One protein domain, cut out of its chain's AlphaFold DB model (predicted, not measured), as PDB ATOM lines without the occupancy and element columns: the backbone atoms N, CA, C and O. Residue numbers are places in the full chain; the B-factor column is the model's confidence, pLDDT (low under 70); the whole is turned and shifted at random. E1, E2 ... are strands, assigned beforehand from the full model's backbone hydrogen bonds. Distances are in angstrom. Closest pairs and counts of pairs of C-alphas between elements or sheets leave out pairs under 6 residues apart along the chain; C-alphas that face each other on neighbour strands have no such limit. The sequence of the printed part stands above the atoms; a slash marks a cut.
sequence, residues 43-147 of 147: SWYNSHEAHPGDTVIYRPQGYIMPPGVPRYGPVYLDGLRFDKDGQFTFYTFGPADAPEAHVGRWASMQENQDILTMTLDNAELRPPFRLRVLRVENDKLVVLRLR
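Overview. This is residues 43 to 147 of the 147 residues of an uncharacterized protein of Hymenobacter roseosalivarius DSM 11622 (UniProt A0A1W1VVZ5). The domain is a small closed barrel of eight antiparallel strands, with a long loop, residues 61 to 78, between E2 and E3. Six strands, E3 to E8, follow one another round the wall as a meander, each the antiparallel neighbour of the one before, and the E1 and E2 hairpin fills the place between E3 and E8 and closes the ring. E5 and E6, the two longest strands by residues, both bend. The printed part has 105 residues, with eight named strands, E1 to E8 along the chain, and no named helix; the class is all strand. The whole is compact and rounded, with a radius of gyration of the C-alphas of 13.9 A and spans of 39 by 37 by 25 A.

Arrangement. Round the barrel, E5, residues 99 to 109, forms a hairpin with E4, residues 87 to 93, at 142 degrees; N 90 and O 102 are 2.8 A apart, within hydrogen-bond range. On the other side of E5 is E6, residues 112 to 120, also in a hairpin, with N 105 and O 119 at 2.8 A. E5 bends by 51 degrees at residue 103, and E6 by 57 degrees at residue 115. E7, residues 129 to 136, is antiparallel to E6, with N 118 and O 129 at 2.8 A. E8, residues 141 to 146, forms a hairpin with E7, with N 144 and O 132 at 2.8 A. E2, residues 55 to 60, has staggered pairing: its residues 55 to 58 pair with E8, with N 56 and O 143 at 2.8 A, and its residues 58 to 60 pair with E1, residues 43 to 46, with N 45 and O 59 at 2.8 A. E3, residues 79 to 82, is antiparallel to E1, with N 44 and O 80 at 2.8 A, and to E4, with N 81 and O 89 at 2.9 A. Among the pairs that are apart are E1 and E6, and E4 and E8.

Along the chain. E1 begins at C-alpha 43, (46.136, 15.659, -60.436), and measures 10.1 A from first to last C-alpha; E3 measures 10.2 A. E5 begins at C-alpha 99, (41.019, 27.573, -64.808), and measures 30.8 A. E6 measures 20.7 A, E4 20.0 A, E7 19.3 A and E2 16.8 A. E8 measures 15.6 A and ends at C-alpha 146, (65.434, 21.845, -64.954).

Size, cuts and confidence. The C-alphas of Ala 96 and Glu 111, the two farthest apart, are 41.6 A from each other. The printed part has no cut and ends at the chain's last residue, Arg 147. The link from E2 to E3, 18 residues, is long. The mean pLDDT of the printed part is 88.5, and residues 72 to 76 and residue 110 are under 70.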
ATOM      1  N   SER A  43      45.698  14.275 -60.286       94.62
ATOM      2  CA  SER A  43      46.136  15.659 -60.436       94.62
ATOM      3  C   SER A  43      46.986  16.078 -59.244       94.62
ATOM      4  O   SER A  43      46.595  15.888 -58.091       94.62
ATOM      5  N   TRP A  44      48.141  16.650 -59.546       95.12
ATOM      6  CA  TRP A  44      49.123  17.183 -58.617       95.12
ATOM      7  C   TRP A  44      49.139  18.702 -58.744       95.12
ATOM      8  O   TRP A  44      49.371  19.217 -59.831       95.12
ATOM      9  N   TYR A  45      48.922  19.421 -57.650       93.69
ATOM     10  CA  TYR A  45      48.921  20.883 -57.619       93.69
ATOM     11  C   TYR A  45      50.072  21.401 -56.778       93.69
ATOM     12  O   TYR A  45      50.389  20.829 -55.733       93.69
ATOM     13  N   ASN A  46      50.713  22.462 -57.257       92.50
ATOM     14  CA  ASN A  46      51.811  23.106 -56.570       92.50
ATOM     15  C   ASN A  46      51.319  23.569 -55.195       92.50
ATOM     16  O   ASN A  46      50.352  24.315 -55.063       92.50
ATOM     17  N   SER A  47      51.960  23.061 -54.154       90.44
ATOM     18  CA  SER A  47      51.579  23.342 -52.771       90.44
ATOM     19  C   SER A  47      52.119  24.670 -52.261       90.44
ATOM     20  O   SER A  47      51.686  25.142 -51.208       90.44
ATOM     21  N   HIS A  48      53.089  25.235 -52.990       88.81
ATOM     22  CA  HIS A  48      53.865  26.401 -52.591       88.81
ATOM     23  C   HIS A  48      54.533  26.247 -51.217       88.81
ATOM     24  O   HIS A  48      54.866  27.245 -50.579       88.81
ATOM     25  N   GLU A  49      54.722  25.010 -50.742       89.75
ATOM     26  CA  GLU A  49      55.467  24.725 -49.518       89.75
ATOM     27  C   GLU A  49      56.880  25.291 -49.616       89.75
ATOM     28  O   GLU A  49      57.526  25.201 -50.658       89.75
ATOM     29  N   ALA A  50      57.372  25.869 -48.522       81.69
ATOM     30  CA  ALA A  50      58.715  26.419 -48.513       81.69
ATOM     31  C   ALA A  50      59.776  25.334 -48.764       81.69
ATOM     32  O   ALA A  50      59.849  24.340 -48.043       81.69
ATOM     33  N   HIS A  51      60.628  25.551 -49.764       81.38
ATOM     34  CA  HIS A  51      61.732  24.662 -50.112       81.38
ATOM     35  C   HIS A  51      62.954  25.468 -50.584       81.38
ATOM     36  O   HIS A  51      62.807  26.570 -51.117       81.38
ATOM     37  N   PRO A  52      64.176  24.937 -50.427       74.38
ATOM     38  CA  PRO A  52      65.367  25.555 -50.995       74.38
ATOM     39  C   PRO A  52      65.454  25.337 -52.518       74.38
ATOM     40  O   PRO A  52      65.142  24.258 -53.030       74.38
ATOM     41  N   GLY A  53      65.943  26.353 -53.234       84.12
ATOM     42  CA  GLY A  53      66.285  26.274 -54.660       84.12
ATOM     43  C   GLY A  53      65.092  26.069 -55.604       84.12
ATOM     44  O   GLY A  53      63.980  26.496 -55.313       84.12
ATOM     45  N   ASP A  54      65.347  25.392 -56.728       87.19
ATOM     46  CA  ASP A  54      64.393  25.165 -57.834       87.19
ATOM     47  C   ASP A  54      63.523  23.895 -57.650       87.19
ATOM     48  O   ASP A  54      62.918  23.382 -58.600       87.19
ATOM     49  N   THR A  55      63.488  23.345 -56.433       92.56
ATOM     50  CA  THR A  55      62.589  22.232 -56.091       92.56
ATOM     51  C   THR A  55      61.144  22.717 -56.164       92.56
ATOM     52  O   THR A  55      60.898  23.897 -56.001       92.56
ATOM     53  N   VAL A  56      60.173  21.851 -56.424       92.44
ATOM     54  CA  VAL A  56      58.747  22.169 -56.301       92.44
ATOM     55  C   VAL A  56      58.055  20.989 -55.641       92.44
ATOM     56  O   VAL A  56      58.304  19.833 -55.998       92.44
ATOM     57  N   ILE A  57      57.189  21.282 -54.675       93.06
ATOM     58  CA  ILE A  57      56.399  20.279 -53.962       93.06
ATOM     59  C   ILE A  57      54.961  20.372 -54.457       93.06
ATOM     60  O   ILE A  57      54.306  21.401 -54.294       93.06
ATOM     61  N   TYR A  58      54.457  19.283 -55.023       94.00
ATOM     62  CA  TYR A  58      53.061  19.128 -55.395       94.00
ATOM     63  C   TYR A  58      52.327  18.211 -54.417       94.00
ATOM     64  O   TYR A  58      52.887  17.256 -53.870       94.00
ATOM     65  N   ARG A  59      51.037  18.487 -54.240       93.69
ATOM     66  CA  ARG A  59      50.095  17.697 -53.446       93.69
ATOM     67  C   ARG A  59      48.946  17.222 -54.330       93.69
ATOM     68  O   ARG A  59      48.615  17.909 -55.296       93.69
ATOM     69  N   PRO A  60      48.342  16.058 -54.049       93.94
ATOM     70  CA  PRO A  60      47.212  15.601 -54.838       93.94
ATOM     71  C   PRO A  60      46.013  16.541 -54.662       93.94
ATOM     72  O   PRO A  60      45.863  17.204 -53.632       93.94
ATOM     73  N   GLN A  61      45.133  16.569 -55.660       90.62
ATOM     74  CA  GLN A  61      43.854  17.269 -55.570       90.62
ATOM     75  C   GLN A  61      43.105  16.904 -54.280       90.62
ATOM     76  O   GLN A  61      42.978  15.730 -53.936       90.62
ATOM     77  N   GLY A  62      42.596  17.917 -53.574       88.31
ATOM     78  CA  GLY A  62      41.850  17.730 -52.326       88.31
ATOM     79  C   GLY A  62      42.715  17.479 -51.087       88.31
ATOM     80  O   GLY A  62      42.163  17.272 -50.010       88.31
ATOM     81  N   TYR A  63      44.047  17.515 -51.201       90.56
ATOM     82  CA  TYR A  63      44.928  17.432 -50.038       90.56
ATOM     83  C   TYR A  63      44.664  18.587 -49.060       90.56
ATOM     84  O   TYR A  63      44.739  19.763 -49.422       90.56
ATOM     85  N   ILE A  64      44.388  18.242 -47.802       88.81
ATOM     86  CA  ILE A  64      44.177  19.212 -46.728       88.81
ATOM     87  C   ILE A  64      45.532  19.530 -46.106       88.81
ATOM     88  O   ILE A  64      46.156  18.676 -45.476       88.81
ATOM     89  N   MET A  65      45.986  20.771 -46.278       86.12
ATOM     90  CA  MET A  65      47.260  21.208 -45.718       86.12
ATOM     91  C   MET A  65      47.196  21.238 -44.182       86.12
ATOM     92  O   MET A  65      46.317  21.915 -43.637       86.12
ATOM     93  N   PRO A  66      48.131  20.578 -43.474       86.56
ATOM     94  CA  PRO A  66      48.217  20.689 -42.027       86.56
ATOM     95  C   PRO A  66      48.446  22.142 -41.575       86.56
ATOM     96  O   PRO A  66      49.106  22.918 -42.281       86.56
ATOM     97  N   PRO A  67      47.955  22.529 -40.385       84.69
ATOM     98  CA  PRO A  67      48.290  23.815 -39.788       84.69
ATOM     99  C   PRO A  67      49.808  23.980 -39.628       84.69
ATOM    100  O   PRO A  67      50.515  23.023 -39.321       84.69
ATOM    101  N   GLY A  68      50.308  25.204 -39.805       82.19
ATOM    102  CA  GLY A  68      51.716  25.536 -39.552       82.19
ATOM    103  C   GLY A  68      52.695  25.204 -40.682       82.19
ATOM    104  O   GLY A  68      53.877  25.499 -40.541       82.19
ATOM    105  N   VAL A  69      52.237  24.650 -41.811       82.56
ATOM    106  CA  VAL A  69      53.094  24.481 -42.993       82.56
ATOM    107  C   VAL A  69      53.296  25.840 -43.682       82.56
ATOM    108  O   VAL A  69      52.310  26.436 -44.134       82.56
ATOM    109  N   PRO A  70      54.537  26.358 -43.774       79.88
ATOM    110  CA  PRO A  70      54.807  27.632 -44.430       79.88
ATOM    111  C   PRO A  70      54.556  27.525 -45.939       79.88
ATOM    112  O   PRO A  70      55.008  26.579 -46.585       79.88
ATOM    113  N   ARG A  71      53.856  28.521 -46.496       79.94
ATOM    114  CA  ARG A  71      53.559  28.635 -47.929       79.94
ATOM    115  C   ARG A  71      54.070  29.957 -48.489       79.94
ATOM    116  O   ARG A  71      53.927  30.994 -47.844       79.94
ATOM    117  N   TYR A  72      54.592  29.924 -49.708       66.50
ATOM    118  CA  TYR A  72      54.927  31.110 -50.487       66.50
ATOM    119  C   TYR A  72      53.780  31.449 -51.450       66.50
ATOM    120  O   TYR A  72      53.726  30.947 -52.567       66.50
ATOM    121  N   GLY A  73      52.869  32.326 -51.024       60.84
ATOM    122  CA  GLY A  73      51.794  32.855 -51.878       60.84
ATOM    123  C   GLY A  73      50.451  32.115 -51.775       60.84
ATOM    124  O   GLY A  73      50.293  31.208 -50.948       60.84
ATOM    125  N   PRO A  74      49.437  32.557 -52.543       58.53
ATOM    126  CA  PRO A  74      48.128  31.916 -52.577       58.53
ATOM    127  C   PRO A  74      48.193  30.546 -53.270       58.53
ATOM    128  O   PRO A  74      49.149  30.219 -53.966       58.53
ATOM    129  N   VAL A  75      47.177  29.714 -53.041       62.22
ATOM    130  CA  VAL A  75      47.050  28.408 -53.704       62.22
ATOM    131  C   VAL A  75      46.676  28.660 -55.162       62.22
ATOM    132  O   VAL A  75      45.587  29.164 -55.433       62.22
ATOM    133  N   TYR A  76      47.576  28.344 -56.088       65.06
ATOM    134  CA  TYR A  76      47.377  28.559 -57.518       65.06
ATOM    135  C   TYR A  76      46.949  27.265 -58.229       65.06
ATOM    136  O   TYR A  76      47.329  26.159 -57.838       65.06
ATOM    137  N   LEU A  77      46.196  27.407 -59.324       73.56
ATOM    138  CA  LEU A  77      46.052  26.390 -60.366       73.56
ATOM    139  C   LEU A  77      47.368  26.299 -61.161       73.56
ATOM    140  O   LEU A  77      47.419  26.701 -62.307       73.56
ATOM    141  N   ASP A  78      48.450  25.826 -60.537       88.31
ATOM    142  CA  ASP A  78      49.672  25.364 -61.218       88.31
ATOM    143  C   ASP A  78      49.788  23.873 -60.925       88.31
ATOM    144  O   ASP A  78      50.039  23.472 -59.785       88.31
ATOM    145  N   GLY A  79      49.516  23.033 -61.917       93.62
ATOM    146  CA  GLY A  79      49.404  21.605 -61.671       93.62
ATOM    147  C   GLY A  79      49.674  20.732 -62.875       93.62
ATOM    148  O   GLY A  79      49.716  21.177 -64.018       93.62
ATOM    149  N   LEU A  80      49.860  19.451 -62.591       95.12
ATOM    150  CA  LEU A  80      50.172  18.419 -63.564       95.12
ATOM    151  C   LEU A  80      49.384  17.155 -63.234       95.12
ATOM    152  O   LEU A  80      49.298  16.744 -62.078       95.12
ATOM    153  N   ARG A  81      48.852  16.490 -64.248       95.50
ATOM    154  CA  ARG A  81      48.382  15.107 -64.161       95.50
ATOM    155  C   ARG A  81      49.184  14.282 -65.148       95.50
ATOM    156  O   ARG A  81      49.245  14.656 -66.309       95.50
ATOM    157  N   PHE A  82      49.749  13.171 -64.696       93.38
ATOM    158  CA  PHE A  82      50.465  12.231 -65.554       93.38
ATOM    159  C   PHE A  82      49.580  11.016 -65.817       93.38
ATOM    160  O   PHE A  82      49.055  10.418 -64.875       93.38
ATOM    161  N   ASP A  83      49.445  10.621 -67.075       91.62
ATOM    162  CA  ASP A  83      48.783   9.386 -67.478       91.62
ATOM    163  C   ASP A  83      49.829   8.369 -67.979       91.62
ATOM    164  O   ASP A  83      50.945   8.726 -68.370       91.62
ATOM    165  N   LYS A  84      49.510   7.071 -67.870       86.12
ATOM    166  CA  LYS A  84      50.464   5.961 -68.107       86.12
ATOM    167  C   LYS A  84      50.867   5.789 -69.571       86.12
ATOM    168  O   LYS A  84      51.819   5.081 -69.865       86.12
ATOM    169  N   ASP A  85      50.117   6.389 -70.476       88.31
ATOM    170  CA  ASP A  85      50.296   6.316 -71.922       88.31
ATOM    171  C   ASP A  85      51.235   7.405 -72.465       88.31
ATOM    172  O   ASP A  85      51.323   7.602 -73.676       88.31
ATOM    173  N   GLY A  86      51.934   8.124 -71.582       90.06
ATOM    174  CA  GLY A  86      52.812   9.221 -71.976       90.06
ATOM    175  C   GLY A  86      52.082  10.552 -72.155       90.06
ATOM    176  O   GLY A  86      52.711  11.522 -72.566       90.06
ATOM    177  N   GLN A  87      50.781  10.639 -71.853       95.19
ATOM    178  CA  GLN A  87      50.062  11.912 -71.835       95.19
ATOM    179  C   GLN A  87      50.199  12.615 -70.484       95.19
ATOM    180  O   GLN A  87      50.362  11.989 -69.431       95.19
ATOM    181  N   PHE A  88      50.123  13.941 -70.504       96.31
ATOM    182  CA  PHE A  88      49.898  14.729 -69.302       96.31
ATOM    183  C   PHE A  88      48.880  15.835 -69.544       96.31
ATOM    184  O   PHE A  88      48.677  16.289 -70.666       96.31
ATOM    185  N   THR A  89      48.275  16.299 -68.457       96.88
ATOM    186  CA  THR A  89      47.501  17.540 -68.427       96.88
ATOM    187  C   THR A  89      48.247  18.576 -67.598       96.88
ATOM    188  O   THR A  89      48.631  18.290 -66.464       96.88
ATOM    189  N   PHE A  90      48.441  19.771 -68.145       95.75
ATOM    190  CA  PHE A  90      48.931  20.953 -67.443       95.75
ATOM    191  C   PHE A  90      47.753  21.828 -67.026       95.75
ATOM    192  O   PHE A  90      46.953  22.220 -67.872       95.75
ATOM    193  N   TYR A  91      47.657  22.132 -65.737       94.56
ATOM    194  CA  TYR A  91      46.657  23.042 -65.189       94.56
ATOM    195  C   TYR A  91      47.288  24.412 -64.969       94.56
ATOM    196  O   TYR A  91      48.339  24.503 -64.332       94.56
ATOM    197  N   THR A  92      46.644  25.450 -65.495       92.19
ATOM    198  CA  THR A  92      47.077  26.850 -65.390       92.19
ATOM    199  C   THR A  92      45.867  27.775 -65.262       92.19
ATOM    200  O   THR A  92      44.720  27.341 -65.374       92.19
ATOM    201  N   PHE A  93      46.117  29.060 -65.041       88.00
ATOM    202  CA  PHE A  93      45.136  30.109 -65.292       88.00
ATOM    203  C   PHE A  93      45.210  30.567 -66.749       88.00
ATOM    204  O   PHE A  93      46.302  30.791 -67.277       88.00
ATOM    205  N   GLY A  94      44.044  30.708 -67.363       86.19
ATOM    206  CA  GLY A  94      43.822  31.358 -68.643       86.19
ATOM    207  C   GLY A  94      43.406  32.823 -68.497       86.19
ATOM    208  O   GLY A  94      43.529  33.418 -67.419       86.19
ATOM    209  N   PRO A  95      42.884  33.433 -69.575       86.12
ATOM    210  CA  PRO A  95      42.358  34.792 -69.549       86.12
ATOM    211  C   PRO A  95      41.314  34.995 -68.439       86.12
ATOM    212  O   PRO A  95      40.450  34.147 -68.219       86.12
ATOM    213  N   ALA A  96      41.384  36.146 -67.761       87.62
ATOM    214  CA  ALA A  96      40.509  36.506 -66.637       87.62
ATOM    215  C   ALA A  96      40.528  35.506 -65.459       87.62
ATOM    216  O   ALA A  96      39.506  35.305 -64.804       87.62
ATOM    217  N   ASP A  97      41.683  34.883 -65.198       84.94
ATOM    218  CA  ASP A  97      41.899  33.922 -64.107       84.94
ATOM    219  C   ASP A  97      40.976  32.689 -64.171       84.94
ATOM    220  O   ASP A  97      40.714  32.023 -63.165       84.94
ATOM    221  N   ALA A  98      40.486  32.352 -65.368       87.44
ATOM    222  CA  ALA A  98      39.720  31.134 -65.588       87.44
ATOM    223  C   ALA A  98      40.642  29.899 -65.498       87.44
ATOM    224  O   ALA A  98      41.722  29.910 -66.085       87.44
ATOM    225  N   PRO A  99      40.255  28.817 -64.800       88.75
ATOM    226  CA  PRO A  99      41.019  27.573 -64.808       88.75
ATOM    227  C   PRO A  99      41.090  26.975 -66.216       88.75
ATOM    228  O   PRO A  99      40.055  26.731 -66.837       88.75
ATOM    229  N   GLU A 100      42.294  26.669 -66.685       92.94
ATOM    230  CA  GLU A 100      42.534  25.999 -67.961       92.94
ATOM    231  C   GLU A 100      43.304  24.692 -67.776       92.94
ATOM    232  O   GLU A 100      44.055  24.492 -66.815       92.94
ATOM    233  N   ALA A 101      43.085  23.779 -68.720       94.50
ATOM    234  CA  ALA A 101      43.745  22.489 -68.798       94.50
ATOM    235  C   ALA A 101      44.264  22.283 -70.222       94.50
ATOM    236  O   ALA A 101      43.497  22.339 -71.184       94.50
ATOM    237  N   HIS A 102      45.558  22.012 -70.351       96.00
ATOM    238  CA  HIS A 102      46.212  21.789 -71.635       96.00
ATOM    239  C   HIS A 102      46.823  20.399 -71.673       96.00
ATOM    240  O   HIS A 102      47.555  20.012 -70.763       96.00
ATOM    241  N   VAL A 103      46.524  19.648 -72.727       97.19
ATOM    242  CA  VAL A 103      47.077  18.309 -72.927       97.19
ATOM    243  C   VAL A 103      48.452  18.413 -73.582       97.19
ATOM    244  O   VAL A 103      48.751  19.348 -74.330       97.19
ATOM    245  N   GLY A 104      49.307  17.458 -73.259       96.81
ATOM    246  CA  GLY A 104      50.585  17.275 -73.910       96.81
ATOM    247  C   GLY A 104      51.115  15.868 -73.715       96.81
ATOM    248  O   GLY A 104      50.444  14.983 -73.177       96.81
ATOM    249  N   ARG A 105      52.371  15.682 -74.103       95.81
ATOM    250  CA  ARG A 105      53.106  14.432 -73.938       95.81
ATOM    251  C   ARG A 105      54.340  14.606 -73.076       95.81
ATOM    252  O   ARG A 105      55.022  15.630 -73.137       95.81
ATOM    253  N   TRP A 106      54.628  13.581 -72.288       93.00
ATOM    254  CA  TRP A 106      55.873  13.460 -71.554       93.00
ATOM    255  C   TRP A 106      56.691  12.283 -72.083       93.00
ATOM    256  O   TRP A 106      56.151  11.268 -72.517       93.00
ATOM    257  N   ALA A 107      58.010  12.437 -72.045       89.44
ATOM    258  CA  ALA A 107      58.960  11.397 -72.410       89.44
ATOM    259  C   ALA A 107      60.097  11.357 -71.392       89.44
ATOM    260  O   ALA A 107      60.630  12.407 -71.022       89.44
ATOM    261  N   SER A 108      60.488  10.161 -70.960       85.69
ATOM    262  CA  SER A 108      61.707   9.959 -70.178       85.69
ATOM    263  C   SER A 108      62.893   9.649 -71.088       85.69
ATOM    264  O   SER A 108      62.746   8.914 -72.067       85.69
ATOM    265  N   MET A 109      64.080  10.163 -70.762       73.94
ATOM    266  CA  MET A 109      65.306   9.764 -71.463       73.94
ATOM    267  C   MET A 109      65.734   8.367 -71.007       73.94
ATOM    268  O   MET A 109      65.660   8.052 -69.823       73.94
ATOM    269  N   GLN A 110      66.210   7.533 -71.934       67.38
ATOM    270  CA  GLN A 110      66.557   6.131 -71.658       67.38
ATOM    271  C   GLN A 110      67.638   5.993 -70.569       67.38
ATOM    272  O   GLN A 110      67.564   5.098 -69.735       67.38
ATOM    273  N   GLU A 111      68.588   6.930 -70.536       72.44
ATOM    274  CA  GLU A 111      69.668   6.988 -69.541       72.44
ATOM    275  C   GLU A 111      69.251   7.668 -68.224       72.44
ATOM    276  O   GLU A 111      69.930   7.507 -67.216       72.44
ATOM    277  N   ASN A 112      68.140   8.418 -68.214       77.06
ATOM    278  CA  ASN A 112      67.661   9.198 -67.067       77.06
ATOM    279  C   ASN A 112      66.130   9.115 -66.961       77.06
ATOM    280  O   ASN A 112      65.409  10.052 -67.321       77.06
ATOM    281  N   GLN A 113      65.631   7.976 -66.474       81.56
ATOM    282  CA  GLN A 113      64.192   7.702 -66.351       81.56
ATOM    283  C   GLN A 113      63.462   8.655 -65.383       81.56
ATOM    284  O   GLN A 113      62.243   8.806 -65.448       81.56
ATOM    285  N   ASP A 114      64.204   9.319 -64.497       86.31
ATOM    286  CA  ASP A 114      63.711  10.327 -63.561       86.31
ATOM    287  C   ASP A 114      63.515  11.706 -64.211       86.31
ATOM    288  O   ASP A 114      62.830  12.554 -63.637       86.31
ATOM    289  N   ILE A 115      64.087  11.950 -65.395       91.94
ATOM    290  CA  ILE A 115      63.943  13.207 -66.132       91.94
ATOM    291  C   ILE A 115      62.834  13.073 -67.169       91.94
ATOM    292  O   ILE A 115      62.961  12.351 -68.154       91.94
ATOM    293  N   LEU A 116      61.779  13.856 -66.980       91.94
ATOM    294  CA  LEU A 116      60.643  13.960 -67.879       91.94
ATOM    295  C   LEU A 116      60.766  15.227 -68.722       91.94
ATOM    296  O   LEU A 116      60.848  16.333 -68.185       91.94
ATOM    297  N   THR A 117      60.757  15.068 -70.041       93.94
ATOM    298  CA  THR A 117      60.580  16.176 -70.986       93.94
ATOM    299  C   THR A 117      59.098  16.323 -71.282       93.94
ATOM    300  O   THR A 117      58.473  15.375 -71.743       93.94
ATOM    301  N   MET A 118      58.555  17.499 -70.998       94.44
ATOM    302  CA  MET A 118      57.141  17.842 -71.091       94.44
ATOM    303  C   MET A 118      56.916  18.736 -72.311       94.44
ATOM    304  O   MET A 118      57.517  19.808 -72.399       94.44
ATOM    305  N   THR A 119      56.023  18.333 -73.211       96.19
ATOM    306  CA  THR A 119      55.686  19.075 -74.435       96.19
ATOM    307  C   THR A 119      54.172  19.193 -74.560       96.19
ATOM    308  O   THR A 119      53.493  18.177 -74.651       96.19
ATOM    309  N   LEU A 120      53.633  20.414 -74.555       96.56
ATOM    310  CA  LEU A 120      52.205  20.638 -74.808       96.56
ATOM    311  C   LEU A 120      51.870  20.386 -76.278       96.56
ATOM    312  O   LEU A 120      52.681  20.687 -77.154       96.56
ATOM    313  N   ASP A 121      50.656  19.901 -76.544       96.31
ATOM    314  CA  ASP A 121      50.173  19.710 -77.917       96.31
ATOM    315  C   ASP A 121      50.069  21.054 -78.655       96.31
ATOM    316  O   ASP A 121      50.371  21.148 -79.844       96.31
ATOM    317  N   ASN A 122      49.707  22.119 -77.929       93.81
ATOM    318  CA  ASN A 122      49.837  23.492 -78.403       93.81
ATOM    319  C   ASN A 122      51.138  24.117 -77.870       93.81
ATOM    320  O   ASN A 122      51.193  24.616 -76.743       93.81
ATOM    321  N   ALA A 123      52.175  24.113 -78.709       90.44
ATOM    322  CA  ALA A 123      53.495  24.646 -78.379       90.44
ATOM    323  C   ALA A 123      53.530  26.176 -78.186       90.44
ATOM    324  O   ALA A 123      54.480  26.685 -77.590       90.44
ATOM    325  N   GLU A 124      52.517  26.919 -78.649       91.75
ATOM    326  CA  GLU A 124      52.451  28.380 -78.474       91.75
ATOM    327  C   GLU A 124      52.159  28.777 -77.022       91.75
ATOM    328  O   GLU A 124      52.571  29.845 -76.575       91.75
ATOM    329  N   LEU A 125      51.485  27.905 -76.265       89.50
ATOM    330  CA  LEU A 125      51.148  28.158 -74.861       89.50
ATOM    331  C   LEU A 125      52.381  28.131 -73.961       89.50
ATOM    332  O   LEU A 125      52.460  28.866 -72.974       89.50
ATOM    333  N   ARG A 126      53.330  27.240 -74.264       89.38
ATOM    334  CA  ARG A 126      54.550  27.071 -73.480       89.38
ATOM    335  C   ARG A 126      55.604  26.289 -74.267       89.38
ATOM    336  O   ARG A 126      55.272  25.232 -74.807       89.38
ATOM    337  N   PRO A 127      56.883  26.710 -74.246       93.25
ATOM    338  CA  PRO A 127      57.963  25.880 -74.766       93.25
ATOM    339  C   PRO A 127      58.101  24.575 -73.959       93.25
ATOM    340  O   PRO A 127      57.717  24.537 -72.780       93.25
ATOM    341  N   PRO A 128      58.693  23.519 -74.546       93.88
ATOM    342  CA  PRO A 128      59.000  22.298 -73.817       93.88
ATOM    343  C   PRO A 128      59.815  22.580 -72.554       93.88
ATOM    344  O   PRO A 128      60.707  23.429 -72.545       93.88
ATOM    345  N   PHE A 129      59.519  21.857 -71.482       93.31
ATOM    346  CA  PHE A 129      60.190  22.026 -70.195       93.31
ATOM    347  C   PHE A 129      60.528  20.675 -69.585       93.31
ATOM    348  O   PHE A 129      59.929  19.656 -69.919       93.31
ATOM    349  N   ARG A 130      61.514  20.651 -68.688       93.44
ATOM    350  CA  ARG A 130      62.012  19.407 -68.100       93.44
ATOM    351  C   ARG A 130      61.826  19.395 -66.593       93.44
ATOM    352  O   ARG A 130      62.080  20.390 -65.911       93.44
ATOM    353  N   LEU A 131      61.418  18.246 -66.076       93.56
ATOM    354  CA  LEU A 131      61.275  17.989 -64.650       93.56
ATOM    355  C   LEU A 131      62.099  16.764 -64.292       93.56
ATOM    356  O   LEU A 131      61.964  15.734 -64.942       93.56
ATOM    357  N   ARG A 132      62.903  16.848 -63.235       93.25
ATOM    358  CA  ARG A 132      63.429  15.647 -62.587       93.25
ATOM    359  C   ARG A 132      62.517  15.266 -61.432       93.25
ATOM    360  O   ARG A 132      62.330  16.063 -60.516       93.25
ATOM    361  N   VAL A 133      61.968  14.061 -61.455       92.44
ATOM    362  CA  VAL A 133      61.184  13.506 -60.353       92.44
ATOM    363  C   VAL A 133      62.139  13.057 -59.253       92.44
ATOM    364  O   VAL A 133      62.879  12.096 -59.415       92.44
ATOM    365  N   LEU A 134      62.140  13.773 -58.127       91.94
ATOM    366  CA  LEU A 134      63.019  13.476 -56.992       91.94
ATOM    367  C   LEU A 134      62.386  12.474 -56.028       91.94
ATOM    368  O   LEU A 134      63.078  11.642 -55.446       91.94
ATOM    369  N   ARG A 135      61.071  12.586 -55.809       90.81
ATOM    370  CA  ARG A 135      60.333  11.725 -54.879       90.81
ATOM    371  C   ARG A 135      58.857  11.675 -55.240       90.81
ATOM    372  O   ARG A 135      58.262  12.711 -55.531       90.81
ATOM    373  N   VAL A 136      58.264  10.488 -55.150       92.25
ATOM    374  CA  VAL A 136      56.819  10.279 -55.299       92.25
ATOM    375  C   VAL A 136      56.308   9.450 -54.125       92.25
ATOM    376  O   VAL A 136      56.782   8.345 -53.875       92.25
ATOM    377  N   GLU A 137      55.331   9.988 -53.411       92.25
ATOM    378  CA  GLU A 137      54.620   9.359 -52.297       92.25
ATOM    379  C   GLU A 137      53.111   9.451 -52.527       92.25
ATOM    380  O   GLU A 137      52.650  10.102 -53.460       92.25
ATOM    381  N   ASN A 138      52.310   8.829 -51.661       90.19
ATOM    382  CA  ASN A 138      50.853   8.843 -51.799       90.19
ATOM    383  C   ASN A 138      50.238  10.250 -51.772       90.19
ATOM    384  O   ASN A 138      49.190  10.460 -52.377       90.19
ATOM    385  N   ASP A 139      50.860  11.201 -51.084       92.19
ATOM    386  CA  ASP A 139      50.335  12.546 -50.856       92.19
ATOM    387  C   ASP A 139      51.338  13.651 -51.209       92.19
ATOM    388  O   ASP A 139      51.101  14.817 -50.892       92.19
ATOM    389  N   LYS A 140      52.466  13.306 -51.838       92.81
ATOM    390  CA  LYS A 140      53.548  14.246 -52.126       92.81
ATOM    391  C   LYS A 140      54.313  13.859 -53.385       92.81
ATOM    392  O   LYS A 140      54.790  12.735 -53.510       92.81
ATOM    393  N   LEU A 141      54.482  14.824 -54.276       94.25
ATOM    394  CA  LEU A 141      55.368  14.740 -55.430       94.25
ATOM    395  C   LEU A 141      56.404  15.855 -55.308       94.25
ATOM    396  O   LEU A 141      56.053  17.027 -55.234       94.25
ATOM    397  N   VAL A 142      57.681  15.490 -55.286       94.06
ATOM    398  CA  VAL A 142      58.794  16.441 -55.245       94.06
ATOM    399  C   VAL A 142      59.530  16.366 -56.569       94.06
ATOM    400  O   VAL A 142      59.985  15.293 -56.973       94.06
ATOM    401  N   VAL A 143      59.665  17.506 -57.238       94.38
ATOM    402  CA  VAL A 143      60.381  17.609 -58.513       94.38
ATOM    403  C   VAL A 143      61.418  18.716 -58.460       94.38
ATOM    404  O   VAL A 143      61.271  19.673 -57.709       94.38
ATOM    405  N   LEU A 144      62.438  18.615 -59.298       93.88
ATOM    406  CA  LEU A 144      63.340  19.710 -59.625       93.88
ATOM    407  C   LEU A 144      62.978  20.236 -61.015       93.88
ATOM    408  O   LEU A 144      62.949  19.459 -61.974       93.88
ATOM    409  N   ARG A 145      62.713  21.541 -61.137       90.94
ATOM    410  CA  ARG A 145      62.565  22.178 -62.454       90.94
ATOM    411  C   ARG A 145      63.954  22.336 -63.069       90.94
ATOM    412  O   ARG A 145      64.820  22.977 -62.483       90.94
ATOM    413  N   LEU A 146      64.171  21.727 -64.231       90.75
ATOM    414  CA  LEU A 146      65.434  21.845 -64.954       90.75
ATOM    415  C   LEU A 146      65.335  23.030 -65.917       90.75
ATOM    416  O   LEU A 146      64.360  23.132 -66.668       90.75
ATOM    417  N   ARG A 147      66.327  23.921 -65.859       76.94
ATOM    418  CA  ARG A 147      66.452  25.063 -66.772       76.94
ATOM    419  C   ARG A 147      66.975  24.638 -68.149       76.94
ATOM    420  O   ARG A 147      67.488  23.495 -68.295       76.94
TER     421      ARG A 147